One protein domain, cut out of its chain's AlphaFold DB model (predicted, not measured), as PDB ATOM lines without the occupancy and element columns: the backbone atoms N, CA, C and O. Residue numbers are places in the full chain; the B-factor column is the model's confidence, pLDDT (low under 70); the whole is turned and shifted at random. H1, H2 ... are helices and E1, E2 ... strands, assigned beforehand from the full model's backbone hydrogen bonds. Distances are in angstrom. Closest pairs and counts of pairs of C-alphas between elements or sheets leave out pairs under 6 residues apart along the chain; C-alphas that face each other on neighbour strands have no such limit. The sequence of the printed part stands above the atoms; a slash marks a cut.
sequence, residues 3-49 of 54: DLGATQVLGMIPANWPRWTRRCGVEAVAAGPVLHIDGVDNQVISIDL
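AT A GLANCE: This is residues 3 to 49 of the 54 residues of the protein "N-acyl-L-homoserine lactone synthetase" of Aliiroseovarius sp (UniProt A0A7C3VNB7). A twisted sheet of three antiparallel strands, ordered E1, E3, E2, has one short helix, H1, grazing it. The 47 printed residues, mixed in class, have E1, H1, E2, E3 in order. Spanning 35 by 21 by 15 A, the whole is only just compact, close to loose, radius of gyration of the C-alphas 11.4 A.

HOW THE PARTS SIT: E3, residues 40 to 48, is antiparallel to E1, residues 8 to 14, with N 11 to O 45 at 3.0 A. E3 and E2, residues 28 to 37, form a hairpin, with N 35 to O 42 at 2.8 A. E1, H1, residues 18 to 24, and E2 form a split strand-helix-strand unit, E3 between its strands, crossover right-handed. In H1, 1 of 3 O i to N i+4 and 2 of 4 O i to N i+3 pairs are within hydrogen-bond range.

IN THESE COORDINATES: E1 begins at C-alpha 8 (-12.246, -29.033, 13.868); E3, 24.4 A long, ends at C-alpha 48 (-8.433, -32.307, 13.261).

THE WHOLE: The printed part has no cut; no printed residue is under 70 pLDDT.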
ATOM      1  N   ASP A   3     -13.567 -29.156  24.621       74.81
ATOM      2  CA  ASP A   3     -14.527 -29.254  25.744       74.81
ATOM      3  C   ASP A   3     -15.938 -28.737  25.410       74.81
ATOM      4  O   ASP A   3     -16.885 -28.974  26.151       74.81
ATOM      5  N   LEU A   4     -16.080 -28.029  24.285       80.00
ATOM      6  CA  LEU A   4     -17.351 -27.532  23.756       80.00
ATOM      7  C   LEU A   4     -17.854 -28.375  22.567       80.00
ATOM      8  O   LEU A   4     -18.777 -27.961  21.876       80.00
ATOM      9  N   GLY A   5     -17.235 -29.532  22.298       81.25
ATOM     10  CA  GLY A   5     -17.615 -30.452  21.222       81.25
ATOM     11  C   GLY A   5     -17.031 -30.129  19.842       81.25
ATOM     12  O   GLY A   5     -17.482 -30.698  18.852       81.25
ATOM     13  N   ALA A   6     -16.046 -29.230  19.737       84.00
ATOM     14  CA  ALA A   6     -15.441 -28.914  18.444       84.00
ATOM     15  C   ALA A   6     -14.562 -30.071  17.936       84.00
ATOM     16  O   ALA A   6     -13.591 -30.454  18.594       84.00
ATOM     17  N   THR A   7     -14.873 -30.569  16.740       86.81
ATOM     18  CA  THR A   7     -14.102 -31.606  16.032       86.81
ATOM     19  C   THR A   7     -13.061 -31.023  15.081       86.81
ATOM     20  O   THR A   7     -12.128 -31.715  14.691       86.81
ATOM     21  N   GLN A   8     -13.179 -29.737  14.741       89.38
ATOM     22  CA  GLN A   8     -12.246 -29.033  13.868       89.38
ATOM     23  C   GLN A   8     -11.939 -27.636  14.401       89.38
ATOM     24  O   GLN A   8     -12.804 -26.962  14.966       89.38
ATOM     25  N   VAL A   9     -10.699 -27.189  14.194       92.31
ATOM     26  CA  VAL A   9     -10.269 -25.810  14.455       92.31
ATOM     27  C   VAL A   9      -9.590 -25.252  13.217       92.31
ATOM     28  O   VAL A   9      -8.622 -25.824  12.722       92.31
ATOM     29  N   LEU A  10     -10.074 -24.099  12.758       94.81
ATOM     30  CA  LEU A  10      -9.394 -23.298  11.747       94.81
ATOM     31  C   LEU A  10      -8.468 -22.290  12.427       94.81
ATOM     32  O   LEU A  10      -8.860 -21.624  13.386       94.81
ATOM     33  N   GLY A  11      -7.249 -22.162  11.914       94.12
ATOM     34  CA  GLY A  11      -6.274 -21.196  12.406       94.12
ATOM     35  C   GLY A  11      -5.449 -20.611  11.272       94.12
ATOM     36  O   GLY A  11      -5.047 -21.333  10.365       94.12
ATOM     37  N   MET A  12      -5.184 -19.307  11.328       96.25
ATOM     38  CA  MET A  12      -4.232 -18.643  10.439       96.25
ATOM     39  C   MET A  12      -2.905 -18.480  11.172       96.25
ATOM     40  O   MET A  12      -2.857 -17.895  12.252       96.25
ATOM     41  N   ILE A  13      -1.845 -19.034  10.597       95.00
ATOM     42  CA  ILE A  13      -0.518 -19.129  11.210       95.00
ATOM     43  C   ILE A  13       0.566 -18.981  10.135       95.00
ATOM     44  O   ILE A  13       0.256 -19.108   8.947       95.00
ATOM     45  N   PRO A  14       1.844 -18.783  10.504       96.50
ATOM     46  CA  PRO A  14       2.927 -18.752   9.529       96.50
ATOM     47  C   PRO A  14       2.991 -20.026   8.670       96.50
ATOM     48  O   PRO A  14       2.895 -21.148   9.172       96.50
ATOM     49  N   ALA A  15       3.223 -19.867   7.366       97.06
ATOM     50  CA  ALA A  15       3.228 -20.925   6.349       97.06
ATOM     51  C   ALA A  15       4.349 -21.970   6.534       97.06
ATOM     52  O   ALA A  15       4.387 -22.990   5.850       97.06
ATOM     53  N   ASN A  16       5.258 -21.760   7.491       94.62
ATOM     54  CA  ASN A  16       6.267 -22.743   7.883       94.62
ATOM     55  C   ASN A  16       5.718 -23.865   8.792       94.62
ATOM     56  O   ASN A  16       6.487 -24.745   9.190       94.62
ATOM     57  N   TRP A  17       4.413 -23.857   9.089       93.88
ATOM     58  CA  TRP A  17       3.728 -24.822   9.948       93.88
ATOM     59  C   TRP A  17       3.985 -26.305   9.657       93.88
ATOM     60  O   TRP A  17       4.145 -27.043  10.636       93.88
ATOM     61  N   PRO A  18       4.159 -26.778   8.400       92.69
ATOM     62  CA  PRO A  18       4.393 -28.203   8.151       92.69
ATOM     63  C   PRO A  18       5.674 -28.727   8.817       92.69
ATOM     64  O   PRO A  18       5.829 -29.927   9.042       92.69
ATOM     65  N   ARG A  19       6.615 -27.831   9.153       90.00
ATOM     66  CA  ARG A  19       7.878 -28.188   9.813       90.00
ATOM     67  C   ARG A  19       7.705 -28.566  11.281       90.00
ATOM     68  O   ARG A  19       8.491 -29.368  11.785       90.00
ATOM     69  N   TRP A  20       6.735 -27.976  11.976       89.19
ATOM     70  CA  TRP A  20       6.571 -28.163  13.417       89.19
ATOM     71  C   TRP A  20       5.299 -28.920  13.797       89.19
ATOM     72  O   TRP A  20       5.324 -29.582  14.830       89.19
ATOM     73  N   THR A  21       4.243 -28.950  12.974       84.69
ATOM     74  CA  THR A  21       3.026 -29.741  13.274       84.69
ATOM     75  C   THR A  21       3.336 -31.222  13.476       84.69
ATOM     76  O   THR A  21       2.869 -31.825  14.443       84.69
ATOM     77  N   ARG A  22       4.259 -31.774  12.674       79.81
ATOM     78  CA  ARG A  22       4.799 -33.131  12.856       79.81
ATOM     79  C   ARG A  22       5.452 -33.348  14.227       79.81
ATOM     80  O   ARG A  22       5.389 -34.446  14.763       79.81
ATOM     81  N   ARG A  23       6.099 -32.324  14.796       85.69
ATOM     82  CA  ARG A  23       6.738 -32.397  16.125       85.69
ATOM     83  C   ARG A  23       5.727 -32.263  17.259       85.69
ATOM     84  O   ARG A  23       5.939 -32.822  18.326       85.69
ATOM     85  N   CYS A  24       4.645 -31.527  17.026       85.19
ATOM     86  CA  CYS A  24       3.595 -31.292  18.011       85.19
ATOM     87  C   CYS A  24       2.557 -32.426  18.076       85.19
ATOM     88  O   CYS A  24       1.685 -32.380  18.937       85.19
ATOM     89  N   GLY A  25       2.636 -33.427  17.188       85.56
ATOM     90  CA  GLY A  25       1.639 -34.499  17.107       85.56
ATOM     91  C   GLY A  25       0.253 -33.974  16.727       85.56
ATOM     92  O   GLY A  25      -0.748 -34.470  17.234       85.56
ATOM     93  N   VAL A  26       0.217 -32.921  15.904       86.19
ATOM     94  CA  VAL A  26      -1.010 -32.273  15.436       86.19
ATOM     95  C   VAL A  26      -1.227 -32.651  13.980       86.19
ATOM     96  O   VAL A  26      -0.362 -32.390  13.139       86.19
ATOM     97  N   GLU A  27      -2.392 -33.219  13.688       89.06
ATOM     98  CA  GLU A  27      -2.835 -33.449  12.319       89.06
ATOM     99  C   GLU A  27      -3.525 -32.197  11.790       89.06
ATOM    100  O   GLU A  27      -4.515 -31.717  12.346       89.06
ATOM    101  N   ALA A  28      -2.950 -31.627  10.734       92.62
ATOM    102  CA  ALA A  28      -3.464 -30.421  10.118       92.62
ATOM    103  C   ALA A  28      -3.290 -30.456   8.603       92.62
ATOM    104  O   ALA A  28      -2.288 -30.957   8.087       92.62
ATOM    105  N   VAL A  29      -4.244 -29.851   7.905       95.19
ATOM    106  CA  VAL A  29      -4.234 -29.681   6.451       95.19
ATOM    107  C   VAL A  29      -4.336 -28.205   6.088       95.19
ATOM    108  O   VAL A  29      -4.932 -27.411   6.817       95.19
ATOM    109  N   ALA A  30      -3.767 -27.825   4.943       96.94
ATOM    110  CA  ALA A  30      -3.983 -26.495   4.390       96.94
ATOM    111  C   ALA A  30      -5.471 -26.306   4.055       96.94
ATOM    112  O   ALA A  30      -6.069 -27.146   3.385       96.94
ATOM    113  N   ALA A  31      -6.048 -25.191   4.495       97.06
ATOM    114  CA  ALA A  31      -7.442 -24.818   4.250       97.06
ATOM    115  C   ALA A  31      -7.564 -23.508   3.445       97.06
ATOM    116  O   ALA A  31      -8.639 -22.922   3.351       97.06
ATOM    117  N   GLY A  32      -6.460 -23.041   2.854       96.31
ATOM    118  CA  GLY A  32      -6.417 -21.847   2.016       96.31
ATOM    119  C   GLY A  32      -5.050 -21.627   1.358       96.31
ATOM    120  O   GLY A  32      -4.094 -22.362   1.643       96.31
ATOM    121  N   PRO A  33      -4.940 -20.622   0.468       97.19
ATOM    122  CA  PRO A  33      -3.667 -20.231  -0.126       97.19
ATOM    123  C   PRO A  33      -2.723 -19.634   0.925       97.19
ATOM    124  O   PRO A  33      -3.147 -19.214   2.004       97.19
ATOM    125  N   VAL A  34      -1.435 -19.574   0.587       98.06
ATOM    126  CA  VAL A  34      -0.479 -18.750   1.332       98.06
ATOM    127  C   VAL A  34      -0.742 -17.282   0.994       98.06
ATOM    128  O   VAL A  34      -0.849 -16.924  -0.179       98.06
ATOM    129  N   LEU A  35      -0.853 -16.445   2.021       97.94
ATOM    130  CA  LEU A  35      -1.065 -15.006   1.920       97.94
ATOM    131  C   LEU A  35       0.087 -14.271   2.601       97.94
ATOM    132  O   LEU A  35       0.432 -14.574   3.743       97.94
ATOM    133  N   HIS A  36       0.649 -13.280   1.916       97.88
ATOM    134  CA  HIS A  36       1.652 -12.398   2.495       97.88
ATOM    135  C   HIS A  36       0.960 -11.267   3.262       97.88
ATOM    136  O   HIS A  36       0.249 -10.460   2.663       97.88
ATOM    137  N   ILE A  37       1.141 -11.227   4.582       96.25
ATOM    138  CA  ILE A  37       0.519 -10.244   5.480       96.25
ATOM    139  C   ILE A  37       1.594  -9.760   6.451       96.25
ATOM    140  O   ILE A  37       2.244 -10.573   7.104       96.25
ATOM    141  N   ASP A  38       1.796  -8.444   6.522       94.88
ATOM    142  CA  ASP A  38       2.736  -7.792   7.445       94.88
ATOM    143  C   ASP A  38       4.162  -8.379   7.420       94.88
ATOM    144  O   ASP A  38       4.810  -8.555   8.450       94.88
ATOM    145  N   GLY A  39       4.667  -8.707   6.225       96.56
ATOM    146  CA  GLY A  39       6.012  -9.263   6.050       96.56
ATOM    147  C   GLY A  39       6.130 -10.760   6.357       96.56
ATOM    148  O   GLY A  39       7.231 -11.306   6.290       96.56
ATOM    149  N   VAL A  40       5.023 -11.437   6.672       96.88
ATOM    150  CA  VAL A  40       4.985 -12.866   6.993       96.88
ATOM    151  C   VAL A  40       4.089 -13.603   6.003       96.88
ATOM    152  O   VAL A  40       2.957 -13.204   5.727       96.88
ATOM    153  N   ASP A  41       4.583 -14.730   5.503       98.25
ATOM    154  CA  ASP A  41       3.765 -15.670   4.747       98.25
ATOM    155  C   ASP A  41       2.911 -16.474   5.724       98.25
ATOM    156  O   ASP A  41       3.430 -17.230   6.548       98.25
ATOM    157  N   ASN A  42       1.599 -16.300   5.640       97.75
ATOM    158  CA  ASN A  42       0.609 -16.938   6.491       97.75
ATOM    159  C   ASN A  42      -0.237 -17.916   5.681       97.75
ATOM    160  O   ASN A  42      -0.420 -17.754   4.477       97.75
ATOM    161  N   GLN A  43      -0.784 -18.926   6.340       98.06
ATOM    162  CA  GLN A  43      -1.721 -19.858   5.736       98.06
ATOM    163  C   GLN A  43      -2.808 -20.228   6.738       98.06
ATOM    164  O   GLN A  43      -2.537 -20.429   7.924       98.06
ATOM    165  N   VAL A  44      -4.042 -20.333   6.248       97.81
ATOM    166  CA  VAL A  44      -5.132 -20.933   7.017       97.81
ATOM    167  C   VAL A  44      -4.970 -22.449   6.987       97.81
ATOM    168  O   VAL A  44      -4.838 -23.046   5.916       97.81
ATOM    169  N   ILE A  45      -5.004 -23.070   8.160       96.38
ATOM    170  CA  ILE A  45      -4.985 -24.518   8.341       96.38
ATOM    171  C   ILE A  45      -6.256 -24.990   9.039       96.38
ATOM    172  O   ILE A  45      -6.858 -24.246   9.815       96.38
ATOM    173  N   SER A  46      -6.635 -26.237   8.778       95.25
ATOM    174  CA  SER A  46      -7.643 -26.972   9.538       95.25
ATOM    175  C   SER A  46      -6.953 -28.048  10.356       95.25
ATOM    176  O   SER A  46      -6.216 -28.859   9.799       95.25
ATOM    177  N   ILE A  47      -7.167 -28.025  11.667       92.62
ATOM    178  CA  ILE A  47      -6.656 -29.009  12.618       92.62
ATOM    179  C   ILE A  47      -7.784 -29.975  12.953       92.62
ATOM    180  O   ILE A  47      -8.858 -29.537  13.385       92.62
ATOM    181  N   ASP A  48      -7.515 -31.269  12.809       89.50
ATOM    182  CA  ASP A  48      -8.433 -32.307  13.261       89.50
ATOM    183  C   ASP A  48      -8.296 -32.504  14.775       89.50
ATOM    184  O   ASP A  48      -7.204 -32.678  15.326       89.50
ATOM    185  N   LEU A  49      -9.424 -32.436  15.476       84.88
ATOM    186  CA  LEU A  49      -9.510 -32.683  16.907       84.88
ATOM    187  C   LEU A  49     -10.150 -34.039  17.229       84.88
ATOM    188  O   LEU A  49     -10.277 -34.381  18.400       84.88
TER     189      LEU A  49